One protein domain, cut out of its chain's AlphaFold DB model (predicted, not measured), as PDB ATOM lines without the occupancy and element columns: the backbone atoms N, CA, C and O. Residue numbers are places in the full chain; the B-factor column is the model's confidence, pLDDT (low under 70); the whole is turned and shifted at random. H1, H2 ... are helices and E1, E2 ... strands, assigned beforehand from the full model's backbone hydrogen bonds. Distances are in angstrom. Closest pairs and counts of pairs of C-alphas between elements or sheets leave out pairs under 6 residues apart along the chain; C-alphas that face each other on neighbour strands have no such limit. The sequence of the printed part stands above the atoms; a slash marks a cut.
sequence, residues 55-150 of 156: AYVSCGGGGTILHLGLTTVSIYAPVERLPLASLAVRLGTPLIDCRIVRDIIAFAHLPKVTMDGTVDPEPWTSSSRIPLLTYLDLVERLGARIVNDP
ATOM      1  N   ALA A  55      16.122  38.519 -44.265       95.62
ATOM      2  CA  ALA A  55      17.147  38.027 -43.356       95.62
ATOM      3  C   ALA A  55      17.831  36.783 -43.926       95.62
ATOM      4  O   ALA A  55      17.184  35.882 -44.456       95.62
ATOM      5  N   TYR A  56      19.150  36.724 -43.785       97.44
ATOM      6  CA  TYR A  56      19.960  35.586 -44.206       97.44
ATOM      7  C   TYR A  56      21.275  35.560 -43.430       97.44
ATOM      8  O   TYR A  56      21.708  36.557 -42.853       97.44
ATOM      9  N   VAL A  57      21.929  34.409 -43.418       98.19
ATOM     10  CA  VAL A  57      23.297  34.244 -42.939       98.19
ATOM     11  C   VAL A  57      24.204  34.095 -44.150       98.19
ATOM     12  O   VAL A  57      23.884  33.355 -45.073       98.19
ATOM     13  N   SER A  58      25.351  34.760 -44.153       96.88
ATOM     14  CA  SER A  58      26.427  34.501 -45.111       96.88
ATOM     15  C   SER A  58      27.661  34.014 -44.369       96.88
ATOM     16  O   SER A  58      28.047  34.638 -43.374       96.88
ATOM     17  N   CYS A  59      28.309  32.954 -44.848       96.00
ATOM     18  CA  CYS A  59      29.604  32.516 -44.332       96.00
ATOM     19  C   CYS A  59      30.636  32.360 -45.457       96.00
ATOM     20  O   CYS A  59      30.319  31.956 -46.571       96.00
ATOM     21  N   GLY A  60      31.887  32.712 -45.176       93.19
ATOM     22  CA  GLY A  60      32.979  32.675 -46.148       93.19
ATOM     23  C   GLY A  60      34.342  32.790 -45.470       93.19
ATOM     24  O   GLY A  60      34.447  32.677 -44.249       93.19
ATOM     25  N   GLY A  61      35.394  33.052 -46.250       89.00
ATOM     26  CA  GLY A  61      36.753  33.221 -45.713       89.00
ATOM     27  C   GLY A  61      36.878  34.353 -44.681       89.00
ATOM     28  O   GLY A  61      37.697  34.265 -43.773       89.00
ATOM     29  N   GLY A  62      36.022  35.379 -44.773       88.88
ATOM     30  CA  GLY A  62      35.960  36.501 -43.828       88.88
ATOM     31  C   GLY A  62      35.160  36.234 -42.547       88.88
ATOM     32  O   GLY A  62      35.041  37.130 -41.718       88.88
ATOM     33  N   GLY A  63      34.606  35.032 -42.367       95.38
ATOM     34  CA  GLY A  63      33.776  34.678 -41.216       95.38
ATOM     35  C   GLY A  63      32.287  34.612 -41.543       95.38
ATOM     36  O   GLY A  63      31.904  34.283 -42.666       95.38
ATOM     37  N   THR A  64      31.452  34.880 -40.542       97.69
ATOM     38  CA  THR A  64      29.996  34.714 -40.611       97.69
ATOM     39  C   THR A  64      29.298  36.021 -40.286       97.69
ATOM     40  O   THR A  64      29.657  36.698 -39.322       97.69
ATOM     41  N   ILE A  65      28.271  36.349 -41.065       97.25
ATOM     42  CA  ILE A  65      27.416  37.518 -40.870       97.25
ATOM     43  C   ILE A  65      25.961  37.056 -40.887       97.25
ATOM     44  O   ILE A  65      25.535  36.392 -41.827       97.25
ATOM     45  N   LEU A  66      25.202  37.410 -39.855       97.50
ATOM     46  CA  LEU A  66      23.746  37.347 -39.820       97.50
ATOM     47  C   LEU A  66      23.200  38.722 -40.216       97.50
ATOM     48  O   LEU A  66      23.408  39.705 -39.504       97.50
ATOM     49  N   HIS A  67      22.505  38.778 -41.346       96.50
ATOM     50  CA  HIS A  67      21.864  39.972 -41.888       96.50
ATOM     51  C   HIS A  67      20.400  39.999 -41.449       96.50
ATOM     52  O   HIS A  67      19.665  39.043 -41.677       96.50
ATOM     53  N   LEU A  68      19.974  41.088 -40.806       94.38
ATOM     54  CA  LEU A  68      18.640  41.248 -40.208       94.38
ATOM     55  C   LEU A  68      17.886  42.457 -40.788       94.38
ATOM     56  O   LEU A  68      16.992  43.003 -40.142       94.38
ATOM     57  N   GLY A  69      18.260  42.910 -41.986       88.06
ATOM     58  CA  GLY A  69      17.843  44.196 -42.548       88.06
ATOM     59  C   GLY A  69      18.832  45.292 -42.156       88.06
ATOM     60  O   GLY A  69      20.007  45.204 -42.493       88.06
ATOM     61  N   LEU A  70      18.387  46.300 -41.400       87.50
ATOM     62  CA  LEU A  70      19.234  47.426 -40.959       87.50
ATOM     63  C   LEU A  70      20.304  47.050 -39.917       87.50
ATOM     64  O   LEU A  70      21.092  47.895 -39.502       87.50
ATOM     65  N   THR A  71      20.316  45.808 -39.437       92.12
ATOM     66  CA  THR A  71      21.279  45.317 -38.447       92.12
ATOM     67  C   THR A  71      22.027  44.119 -39.002       92.12
ATOM     68  O   THR A  71      21.429  43.226 -39.601       92.12
ATOM     69  N   THR A  72      23.332  44.072 -38.751       94.69
ATOM     70  CA  THR A  72      24.159  42.890 -38.989       94.69
ATOM     71  C   THR A  72      24.830  42.465 -37.689       94.69
ATOM     72  O   THR A  72      25.208  43.301 -36.867       94.69
ATOM     73  N   VAL A  73      24.956  41.155 -37.484       96.12
ATOM     74  CA  VAL A  73      25.740  40.570 -36.390       96.12
ATOM     75  C   VAL A  73      26.798  39.682 -37.014       96.12
ATOM     76  O   VAL A  73      26.463  38.781 -37.778       96.12
ATOM     77  N   SER A  74      28.070  39.932 -36.722       95.69
ATOM     78  CA  SER A  74      29.176  39.273 -37.413       95.69
ATOM     79  C   SER A  74      30.279  38.803 -36.474       95.69
ATOM     80  O   SER A  74      30.463  39.321 -35.373       95.69
ATOM     81  N   ILE A  75      31.015  37.792 -36.932       95.19
ATOM     82  CA  ILE A  75      32.239  37.305 -36.298       95.19
ATOM     83  C   ILE A  75      33.222  36.832 -37.369       95.19
ATOM     84  O   ILE A  75      32.823  36.239 -38.373       95.19
ATOM     85  N   TYR A  76      34.518  37.004 -37.115       95.31
ATOM     86  CA  TYR A  76      35.602  36.425 -37.916       95.31
ATOM     87  C   TYR A  76      35.796  34.932 -37.607       95.31
ATOM     88  O   TYR A  76      36.858  34.493 -37.167       95.31
ATOM     89  N   ALA A  77      34.732  34.145 -37.760       93.06
ATOM     90  CA  ALA A  77      34.727  32.714 -37.497       93.06
ATOM     91  C   ALA A  77      33.638  31.985 -38.313       93.06
ATOM     92  O   ALA A  77      32.694  32.628 -38.783       93.06
ATOM     93  N   PRO A  78      33.741  30.650 -38.474       92.19
ATOM     94  CA  PRO A  78      32.683  29.833 -39.072       92.19
ATOM     95  C   PRO A  78      31.343  29.936 -38.328       92.19
ATOM     96  O   PRO A  78      31.302  30.335 -37.160       92.19
ATOM     97  N   VAL A  79      30.250  29.543 -38.989       91.62
ATOM     98  CA  VAL A  79      28.876  29.721 -38.483       91.62
ATOM     99  C   VAL A  79      28.634  28.990 -37.162       91.62
ATOM    100  O   VAL A  79      27.909  29.482 -36.302       91.62
ATOM    101  N   GLU A  80      29.311  27.865 -36.942       89.50
ATOM    102  CA  GLU A  80      29.241  27.071 -35.712       89.50
ATOM    103  C   GLU A  80      29.805  27.827 -34.498       89.50
ATOM    104  O   GLU A  80      29.462  27.517 -33.359       89.50
ATOM    105  N   ARG A  81      30.654  28.837 -34.734       91.69
ATOM    106  CA  ARG A  81      31.228  29.712 -33.702       91.69
ATOM    107  C   ARG A  81      30.439  31.005 -33.490       91.69
ATOM    108  O   ARG A  81      30.814  31.788 -32.622       91.69
ATOM    109  N   LEU A  82      29.350  31.215 -34.232       93.62
ATOM    110  CA  LEU A  82      28.369  32.270 -33.977       93.62
ATOM    111  C   LEU A  82      27.043  31.621 -33.551       93.62
ATOM    112  O   LEU A  82      26.187  31.386 -34.409       93.62
ATOM    113  N   PRO A  83      26.834  31.330 -32.249       93.44
ATOM    114  CA  PRO A  83      25.654  30.601 -31.782       93.44
ATOM    115  C   PRO A  83      24.336  31.211 -32.259       93.44
ATOM    116  O   PRO A  83      23.421  30.485 -32.634       93.44
ATOM    117  N   LEU A  84      24.263  32.543 -32.324       95.62
ATOM    118  CA  LEU A  84      23.098  33.259 -32.830       95.62
ATOM    119  C   LEU A  84      22.783  32.926 -34.299       95.62
ATOM    120  O   LEU A  84      21.634  32.635 -34.625       95.62
ATOM    121  N   ALA A  85      23.787  32.934 -35.179       96.81
ATOM    122  CA  ALA A  85      23.602  32.601 -36.590       96.81
ATOM    123  C   ALA A  85      23.291  31.112 -36.773       96.81
ATOM    124  O   ALA A  85      22.382  30.771 -37.521       96.81
ATOM    125  N   SER A  86      23.975  30.228 -36.039       95.88
ATOM    126  CA  SER A  86      23.671  28.792 -36.034       95.88
ATOM    127  C   SER A  86      22.213  28.523 -35.630       95.88
ATOM    128  O   SER A  86      21.510  27.772 -36.306       95.88
ATOM    129  N   LEU A  87      21.716  29.189 -34.581       96.38
ATOM    130  CA  LEU A  87      20.312  29.107 -34.176       96.38
ATOM    131  C   LEU A  87      19.363  29.667 -35.241       96.38
ATOM    132  O   LEU A  87      18.349  29.031 -35.510       96.38
ATOM    133  N   ALA A  88      19.681  30.804 -35.866       96.81
ATOM    134  CA  ALA A  88      18.867  31.371 -36.943       96.81
ATOM    135  C   ALA A  88      18.723  30.388 -38.118       96.81
ATOM    136  O   ALA A  88      17.609  30.099 -38.551       96.81
ATOM    137  N   VAL A  89      19.829  29.778 -38.562       96.88
ATOM    138  CA  VAL A  89      19.815  28.747 -39.615       96.88
ATOM    139  C   VAL A  89      18.993  27.535 -39.184       96.88
ATOM    140  O   VAL A  89      18.145  27.062 -39.931       96.88
ATOM    141  N   ARG A  90      19.154  27.049 -37.951       95.06
ATOM    142  CA  ARG A  90      18.331  25.939 -37.437       95.06
ATOM    143  C   ARG A  90      16.833  26.263 -37.379       95.06
ATOM    144  O   ARG A  90      16.022  25.344 -37.402       95.06
ATOM    145  N   LEU A  91      16.477  27.543 -37.276       94.25
ATOM    146  CA  LEU A  91      15.098  28.035 -37.256       94.25
ATOM    147  C   LEU A  91      14.564  28.381 -38.658       94.25
ATOM    148  O   LEU A  91      13.433  28.846 -38.766       94.25
ATOM    149  N   GLY A  92      15.340  28.126 -39.715       95.00
ATOM    150  CA  GLY A  92      14.910  28.268 -41.107       95.00
ATOM    151  C   GLY A  92      15.433  29.512 -41.823       95.00
ATOM    152  O   GLY A  92      15.121  29.690 -42.996       95.00
ATOM    153  N   THR A  93      16.245  30.358 -41.178       96.94
ATOM    154  CA  THR A  93      16.900  31.472 -41.882       96.94
ATOM    155  C   THR A  93      17.827  30.916 -42.977       96.94
ATOM    156  O   THR A  93      18.596  29.985 -42.694       96.94
ATOM    157  N   PRO A  94      17.788  31.455 -44.210       97.38
ATOM    158  CA  PRO A  94      18.667  31.019 -45.291       97.38
ATOM    159  C   PRO A  94      20.139  31.204 -44.928       97.38
ATOM    160  O   PRO A  94      20.514  32.239 -44.380       97.38
ATOM    161  N   LEU A  95      20.980  30.224 -45.252       97.69
ATOM    162  CA  LEU A  95      22.436  30.335 -45.160       97.69
ATOM    163  C   LEU A  95      23.043  30.265 -46.556       97.69
ATOM    164  O   LEU A  95      22.823  29.297 -47.273       97.69
ATOM    165  N   ILE A  96      23.851  31.265 -46.886       97.62
ATOM    166  CA  ILE A  96      24.659  31.356 -48.096       97.62
ATOM    167  C   ILE A  96      26.106  31.032 -47.715       97.62
ATOM    168  O   ILE A  96      26.792  31.832 -47.075       97.62
ATOM    169  N   ASP A  97      26.564  29.841 -48.079       96.56
ATOM    170  CA  ASP A  97      27.945  29.405 -47.897       96.56
ATOM    171  C   ASP A  97      28.771  29.750 -49.139       96.56
ATOM    172  O   ASP A  97      28.700  29.092 -50.182       96.56
ATOM    173  N   CYS A  98      29.576  30.798 -49.001       95.19
ATOM    174  CA  CYS A  98      30.436  31.334 -50.042       95.19
ATOM    175  C   CYS A  98      31.855  30.748 -50.005       95.19
ATOM    176  O   CYS A  98      32.700  31.177 -50.785       95.19
ATOM    177  N   ARG A  99      32.171  29.786 -49.121       93.25
ATOM    178  CA  ARG A  99      33.547  29.258 -48.975       93.25
ATOM    179  C   ARG A  99      34.096  28.608 -50.245       93.25
ATOM    180  O   ARG A  99      35.309  28.532 -50.404       93.25
ATOM    181  N   ILE A 100      33.216  28.125 -51.121       92.69
ATOM    182  CA  ILE A 100      33.592  27.469 -52.380       92.69
ATOM    183  C   ILE A 100      33.498  28.387 -53.609       92.69
ATOM    184  O   ILE A 100      33.829  27.949 -54.711       92.69
ATOM    185  N   VAL A 101      33.064  29.640 -53.434       95.38
ATOM    186  CA  VAL A 101      32.991  30.628 -54.518       95.38
ATOM    187  C   VAL A 101      34.411  30.974 -54.956       95.38
ATOM    188  O   VAL A 101      35.223  31.439 -54.159       95.38
ATOM    189  N   ARG A 102      34.719  30.721 -56.233       93.94
ATOM    190  CA  ARG A 102      36.060  30.948 -56.798       93.94
ATOM    191  C   ARG A 102      36.242  32.373 -57.304       93.94
ATOM    192  O   ARG A 102      37.300  32.961 -57.100       93.94
ATOM    193  N   ASP A 103      35.217  32.924 -57.947       95.44
ATOM    194  CA  ASP A 103      35.251  34.283 -58.482       95.44
ATOM    195  C   ASP A 103      34.835  35.301 -57.411       95.44
ATOM    196  O   ASP A 103      33.705  35.790 -57.356       95.44
ATOM    197  N   ILE A 104      35.773  35.582 -56.503       91.12
ATOM    198  CA  ILE A 104      35.563  36.509 -55.382       91.12
ATOM    199  C   ILE A 104      35.363  37.945 -55.886       91.12
ATOM    200  O   ILE A 104      34.642  38.720 -55.259       91.12
ATOM    201  N   ILE A 105      35.963  38.302 -57.027       94.19
ATOM    202  CA  ILE A 105      35.813  39.634 -57.617       94.19
ATOM    203  C   ILE A 105      34.398  39.806 -58.166       94.19
ATOM    204  O   ILE A 105      33.764  40.812 -57.857       94.19
ATOM    205  N   ALA A 106      33.862  38.835 -58.908       95.75
ATOM    206  CA  ALA A 106      32.465  38.878 -59.337       95.75
ATOM    207  C   ALA A 106      31.509  38.898 -58.137       95.75
ATOM    208  O   ALA A 106      30.563  39.684 -58.123       95.75
ATOM    209  N   PHE A 107      31.796  38.110 -57.095       94.56
ATOM    210  CA  PHE A 107      31.000  38.103 -55.868       94.56
ATOM    211  C   PHE A 107      30.972  39.479 -55.186       94.56
ATOM    212  O   PHE A 107      29.911  39.944 -54.776       94.56
ATOM    213  N   ALA A 108      32.116  40.163 -55.105       92.25
ATOM    214  CA  ALA A 108      32.218  41.501 -54.522       92.25
ATOM    215  C   ALA A 108      31.485  42.583 -55.338       92.25
ATOM    216  O   ALA A 108      31.127  43.625 -54.788       92.25
ATOM    217  N   HIS A 109      31.248  42.341 -56.630       95.94
ATOM    218  CA  HIS A 109      30.490  43.242 -57.497       95.94
ATOM    219  C   HIS A 109      28.979  42.978 -57.498       95.94
ATOM    220  O   HIS A 109      28.240  43.741 -58.124       95.94
ATOM    221  N   LEU A 110      28.503  41.943 -56.794       96.62
ATOM    222  CA  LEU A 110      27.072  41.691 -56.677       96.62
ATOM    223  C   LEU A 110      26.352  42.844 -55.958       96.62
ATOM    224  O   LEU A 110      26.911  43.449 -55.036       96.62
ATOM    225  N   PRO A 111      25.093  43.130 -56.336       97.06
ATOM    226  CA  PRO A 111      24.237  44.038 -55.585       97.06
ATOM    227  C   PRO A 111      23.970  43.509 -54.170       97.06
ATOM    228  O   PRO A 111      24.229  42.351 -53.840       97.06
ATOM    229  N   LYS A 112      23.417  44.366 -53.318       95.31
ATOM    230  CA  LYS A 112      23.115  44.064 -51.917       95.31
ATOM    231  C   LYS A 112      21.666  43.629 -51.763       95.31
ATOM    232  O   LYS A 112      20.784  44.112 -52.466       95.31
ATOM    233  N   VAL A 113      21.395  42.779 -50.780       96.06
ATOM    234  CA  VAL A 113      20.017  42.485 -50.374       96.06
ATOM    235  C   VAL A 113      19.392  43.735 -49.751       96.06
ATOM    236  O   VAL A 113      20.019  44.416 -48.937       96.06
ATOM    237  N   THR A 114      18.156  44.046 -50.132       93.62
ATOM    238  CA  THR A 114      17.414  45.184 -49.591       93.62
ATOM    239  C   THR A 114      17.140  45.031 -48.094       93.62
ATOM    240  O   THR A 114      16.761  43.963 -47.610       93.62
ATOM    241  N   MET A 115      17.333  46.119 -47.346       85.69
ATOM    242  CA  MET A 115      17.160  46.140 -45.888       85.69
ATOM    243  C   MET A 115      15.727  46.478 -45.465       85.69
ATOM    244  O   MET A 115      15.285  46.024 -44.413       85.69
ATOM    245  N   ASP A 116      15.033  47.283 -46.272       82.38
ATOM    246  CA  ASP A 116      13.720  47.879 -45.994       82.38
ATOM    247  C   ASP A 116      12.660  47.512 -47.049       82.38
ATOM    248  O   ASP A 116      11.513  47.935 -46.948       82.38
ATOM    249  N   GLY A 117      13.033  46.704 -48.049       84.62
ATOM    250  CA  GLY A 117      12.162  46.310 -49.155       84.62
ATOM    251  C   GLY A 117      12.280  47.204 -50.390       84.62
ATOM    252  O   GLY A 117      11.742  46.843 -51.432       84.62
ATOM    253  N   THR A 118      13.016  48.318 -50.321       90.75
ATOM    254  CA  THR A 118      13.277  49.177 -51.485       90.75
ATOM    255  C   THR A 118      14.212  48.469 -52.461       90.75
ATOM    256  O   THR A 118      15.289  48.014 -52.063       90.75
ATOM    257  N   VAL A 119      13.810  48.375 -53.727       94.56
ATOM    258  CA  VAL A 119      14.565  47.716 -54.800       94.56
ATOM    259  C   VAL A 119      14.950  48.750 -55.847       94.56
ATOM    260  O   VAL A 119      14.102  49.527 -56.283       94.56
ATOM    261  N   ASP A 120      16.215  48.742 -56.252       96.50
ATOM    262  CA  ASP A 120      16.717  49.631 -57.294       96.50
ATOM    263  C   ASP A 120      16.413  49.066 -58.693       96.50
ATOM    264  O   ASP A 120      16.440  47.843 -58.891       96.50
ATOM    265  N   PRO A 121      16.134  49.930 -59.686       95.44
ATOM    266  CA  PRO A 121      15.923  49.494 -61.059       95.44
ATOM    267  C   PRO A 121      17.221  48.982 -61.698       95.44
ATOM    268  O   PRO A 121      18.329  49.320 -61.277       95.44
ATOM    269  N   GLU A 122      17.074  48.176 -62.745       93.81
ATOM    270  CA  GLU A 122      18.189  47.753 -63.593       93.81
ATOM    271  C   GLU A 122      18.734  48.926 -64.443       93.81
ATOM    272  O   GLU A 122      17.976  49.843 -64.776       93.81
ATOM    273  N   PRO A 123      20.024  48.905 -64.845       93.94
ATOM    274  CA  PRO A 123      21.025  47.871 -64.564       93.94
ATOM    275  C   PRO A 123      21.589  47.959 -63.137       93.94
ATOM    276  O   PRO A 123      21.896  49.041 -62.637       93.94
ATOM    277  N   TRP A 124      21.762  46.807 -62.484       95.44
ATOM    278  CA  TRP A 124      22.279  46.749 -61.115       95.44
ATOM    279  C   TRP A 124      23.801  46.876 -61.036       95.44
ATOM    280  O   TRP A 124      24.544  46.387 -61.885       95.44
ATOM    281  N   THR A 125      24.257  47.487 -59.947       95.31
ATOM    282  CA  THR A 125      25.668  47.623 -59.562       95.31
ATOM    283  C   THR A 125      25.879  47.062 -58.153       95.31
ATOM    284  O   THR A 125      24.915  46.745 -57.456       95.31
ATOM    285  N   SER A 126      27.120  47.033 -57.661       95.38
ATOM    286  CA  SER A 126      27.419  46.655 -56.268       95.38
ATOM    287  C   SER A 126      26.808  47.590 -55.211       95.38
ATOM    288  O   SER A 126      26.762  47.261 -54.021       95.38
ATOM    289  N   SER A 127      26.323  48.765 -55.626       94.81
ATOM    290  CA  SER A 127      25.602  49.704 -54.761       94.81
ATOM    291  C   SER A 127      24.084  49.531 -54.807       94.81
ATOM    292  O   SER A 127      23.405  50.099 -53.952       94.81
ATOM    293  N   SER A 128      23.560  48.752 -55.755       96.75
ATOM    294  CA  SER A 128      22.123  48.527 -55.913       96.75
ATOM    295  C   SER A 128      21.569  47.599 -54.830       96.75
ATOM    296  O   SER A 128      22.273  46.724 -54.320       96.75
ATOM    297  N   ARG A 129      20.292  47.772 -54.494       95.69
ATOM    298  CA  ARG A 129      19.522  46.947 -53.561       95.69
ATOM    299  C   ARG A 129      18.541  46.072 -54.324       95.69
ATOM    300  O   ARG A 129      17.758  46.575 -55.125       95.69
ATOM    301  N   ILE A 130      18.547  44.777 -54.039       96.50
ATOM    302  CA  ILE A 130      17.691  43.785 -54.694       96.50
ATOM    303  C   ILE A 130      17.009  42.866 -53.671       96.50
ATOM    304  O   ILE A 130      17.461  42.776 -52.527       96.50
ATOM    305  N   PRO A 131      15.926  42.163 -54.037       94.19
ATOM    306  CA  PRO A 131      15.317  41.159 -53.169       94.19
ATOM    307  C   PRO A 131      16.285  40.019 -52.829       94.19
ATOM    308  O   PRO A 131      17.108  39.632 -53.663       94.19
ATOM    309  N   LEU A 132      16.133  39.415 -51.642       95.38
ATOM    310  CA  LEU A 132      16.948  38.261 -51.242       95.38
ATOM    311  C   LEU A 132      16.877  37.124 -52.268       95.38
ATOM    312  O   LEU A 132      17.905  36.557 -52.606       95.38
ATOM    313  N   LEU A 133      15.694  36.817 -52.804       95.19
ATOM    314  CA  LEU A 133      15.527  35.728 -53.775       95.19
ATOM    315  C   LEU A 133      16.371  35.935 -55.036       95.19
ATOM    316  O   LEU A 133      17.061  35.017 -55.463       95.19
ATOM    317  N   THR A 134      16.379  37.157 -55.567       95.69
ATOM    318  CA  THR A 134      17.221  37.521 -56.709       95.69
ATOM    319  C   THR A 134      18.700  37.416 -56.352       95.69
ATOM    320  O   THR A 134      19.496  36.916 -57.139       95.69
ATOM    321  N   TYR A 135      19.087  37.841 -55.146       97.00
ATOM    322  CA  TYR A 135      20.467  37.707 -54.683       97.00
ATOM    323  C   TYR A 135      20.896  36.237 -54.570       97.00
ATOM    324  O   TYR A 135      22.011  35.910 -54.969       97.00
ATOM    325  N   LEU A 136      20.008  35.349 -54.098       97.25
ATOM    326  CA  LEU A 136      20.247  33.904 -54.033       97.25
ATOM    327  C   LEU A 136      20.545  33.312 -55.420       97.25
ATOM    328  O   LEU A 136      21.513  32.565 -55.554       97.25
ATOM    329  N   ASP A 137      19.797  33.710 -56.455       96.94
ATOM    330  CA  ASP A 137      20.070  33.284 -57.836       96.94
ATOM    331  C   ASP A 137      21.475  33.710 -58.299       96.94
ATOM    332  O   ASP A 137      22.183  32.951 -58.965       96.94
ATOM    333  N   LEU A 138      21.900  34.927 -57.944       97.12
ATOM    334  CA  LEU A 138      23.201  35.465 -58.342       97.12
ATOM    335  C   LEU A 138      24.365  34.765 -57.633       97.12
ATOM    336  O   LEU A 138      25.341  34.388 -58.283       97.12
ATOM    337  N   VAL A 139      24.278  34.563 -56.316       97.06
ATOM    338  CA  VAL A 139      25.353  33.902 -55.555       97.06
ATOM    339  C   VAL A 139      25.473  32.419 -55.904       97.06
ATOM    340  O   VAL A 139      26.586  31.899 -55.965       97.06
ATOM    341  N   GLU A 140      24.357  31.744 -56.187       96.69
ATOM    342  CA  GLU A 140      24.343  30.343 -56.614       96.69
ATOM    343  C   GLU A 140      25.025  30.160 -57.973       96.69
ATOM    344  O   GLU A 140      25.828  29.241 -58.138       96.69
ATOM    345  N   ARG A 141      24.808  31.081 -58.925       96.62
ATOM    346  CA  ARG A 141      25.528  31.094 -60.215       96.62
ATOM    347  C   ARG A 141      27.041  31.248 -60.053       96.62
ATOM    348  O   ARG A 141      27.791  30.731 -60.876       96.62
ATOM    349  N   LEU A 142      27.492  31.923 -58.995       97.00
ATOM    350  CA  LEU A 142      28.912  32.025 -58.635       97.00
ATOM    351  C   LEU A 142      29.424  30.819 -57.826       97.00
ATOM    352  O   LEU A 142      30.600  30.769 -57.455       97.00
ATOM    353  N   GLY A 143      28.564  29.833 -57.568       96.44
ATOM    354  CA  GLY A 143      28.897  28.582 -56.899       96.44
ATOM    355  C   GLY A 143      28.674  28.584 -55.389       96.44
ATOM    356  O   GLY A 143      29.149  27.662 -54.729       96.44
ATOM    357  N   ALA A 144      27.988  29.577 -54.813       97.00
ATOM    358  CA  ALA A 144      27.617  29.525 -53.400       97.00
ATOM    359  C   ALA A 144      26.642  28.368 -53.132       97.00
ATOM    360  O   ALA A 144      25.811  28.031 -53.975       97.00
ATOM    361  N   ARG A 145      26.718  27.767 -51.940       96.50
ATOM    362  CA  ARG A 145      25.747  26.750 -51.499       96.50
ATOM    363  C   ARG A 145      24.695  27.396 -50.618       96.50
ATOM    364  O   ARG A 145      25.043  28.171 -49.732       96.50
ATOM    365  N   ILE A 146      23.432  27.036 -50.820       97.12
ATOM    366  CA  ILE A 146      22.318  27.593 -50.051       97.12
ATOM    367  C   ILE A 146      21.704  26.498 -49.176       97.12
ATOM    368  O   ILE A 146      21.376  25.412 -49.649       97.12
ATOM    369  N   VAL A 147      21.557  26.784 -47.883       96.19
ATOM    370  CA  VAL A 147      20.814  25.959 -46.917       96.19
ATOM    371  C   VAL A 147      19.546  26.708 -46.523       96.19
ATOM    372  O   VAL A 147      19.572  27.933 -46.404       96.19
ATOM    373  N   ASN A 148      18.450  25.973 -46.303       95.75
ATOM    374  CA  ASN A 148      17.102  26.524 -46.117       95.75
ATOM    375  C   ASN A 148      16.699  27.448 -47.269       95.75
ATOM    376  O   ASN A 148      16.260  28.574 -47.042       95.75
ATOM    377  N   ASP A 149      16.900  26.992 -48.505       95.50
ATOM    378  CA  ASP A 149      16.568  27.788 -49.678       95.50
ATOM    379  C   ASP A 149      15.057  28.094 -49.717       95.50
ATOM    380  O   ASP A 149      14.249  27.180 -49.919       95.50
ATOM    381  N   PRO A 150      14.644  29.366 -49.559       92.50
ATOM    382  CA  PRO A 150      13.234  29.740 -49.567       92.50
ATOM    383  C   PRO A 150      12.588  29.572 -50.953       92.50
ATOM    384  O   PRO A 150      11.361  29.615 -51.064       92.50
TER     385      PRO A 150
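Overview. This is residues 55 to 150 of the 156 residues of an uncharacterized protein of Litoreibacter halocynthiae (UniProt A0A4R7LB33). A twisted five-stranded sheet stands between two helices, with H1 crossing one face and H3 covering the E5 edge of the opposite face. Beyond H3's side of the sheet lie short H2 and a long loop, residues 109 to 131, whose Pro 123 is at the far end of the domain from Pro 83 of H1. The 96 printed residues hold E1, E2, E3, H1, E4, H2, H3 and E5 in that order; the sheet, E3 E2 E1 E4 E5, is mixed. The class is mixed, helices and strands, with 43 residues, under half, in named elements. The whole is compact, with a radius of gyration of the C-alphas of 12.7 A and spans of 37 by 29 by 22 A.

Along the chain. E1, residues 56 to 60, begins at C-alpha 56 (19.960, 35.586, -44.206) and is 13.5 A long. E2, residues 63 to 67, is 13.1 A long, and E3, residues 72 to 75, 10.2 A. H1, residues 83 to 90, measures 10.4 A. E4 is residues 95 to 97, and H2 residues 104 to 108. H3, residues 132 to 141, is 14.3 A long and begins at C-alpha 132 (16.948, 38.261, -51.242). E5, residues 145 to 147, ends at C-alpha 147 (20.814, 25.959, -46.917).

Arrangement. E1, E2 and E3 form a meander, each strand the antiparallel neighbour of the one before; E1 and E2 are a hairpin, as are E2 and E3. N 58 and O 65 are 2.8 A apart, and N 66 and O 73 2.8 A. E4 is parallel to E1, with N 96 and O 57 2.8 A apart. E3, H1 and E4 make a split strand-helix-strand unit, two strands running the same way with E2 and E1 between them, and its crossover is right-handed. E5 is antiparallel to E4, with N 97 and O 145 2.8 A apart. H1 is on the sheet at a height of 8.7 A, only just over E2 and E1, with 3 C-alphas falling on each; the closest C-alphas of H1 and E2 are Ala 85 and Leu 66, 5.7 A. On the local plane it runs only just across the strands, at 63 degrees to E1. H3 is on the opposite face, at a height of 9.0 A, over E5 and along it at 15 degrees on the local plane; their closest C-alphas, Glu 140 and Ile 146, are 7.4 A apart. H2 is not on the sheet; it is close to H3 but not clearly touching, with the C-alphas of Phe 107 and Val 139 closest at 7.0 A. In H1, H2 and H3 every O i to N i+4 pair is within hydrogen-bond range.

Size, cuts and confidence. The C-alphas of Pro 83 and Pro 123 are the farthest apart, at 37.3 A. The printed part has no cut. The link from H2 to H3, 23 residues, is long; within it residues 112 to 113 pair in parallel with residues 129 to 130. The mean pLDDT of the printed part is 94.7, and no printed residue is under 70.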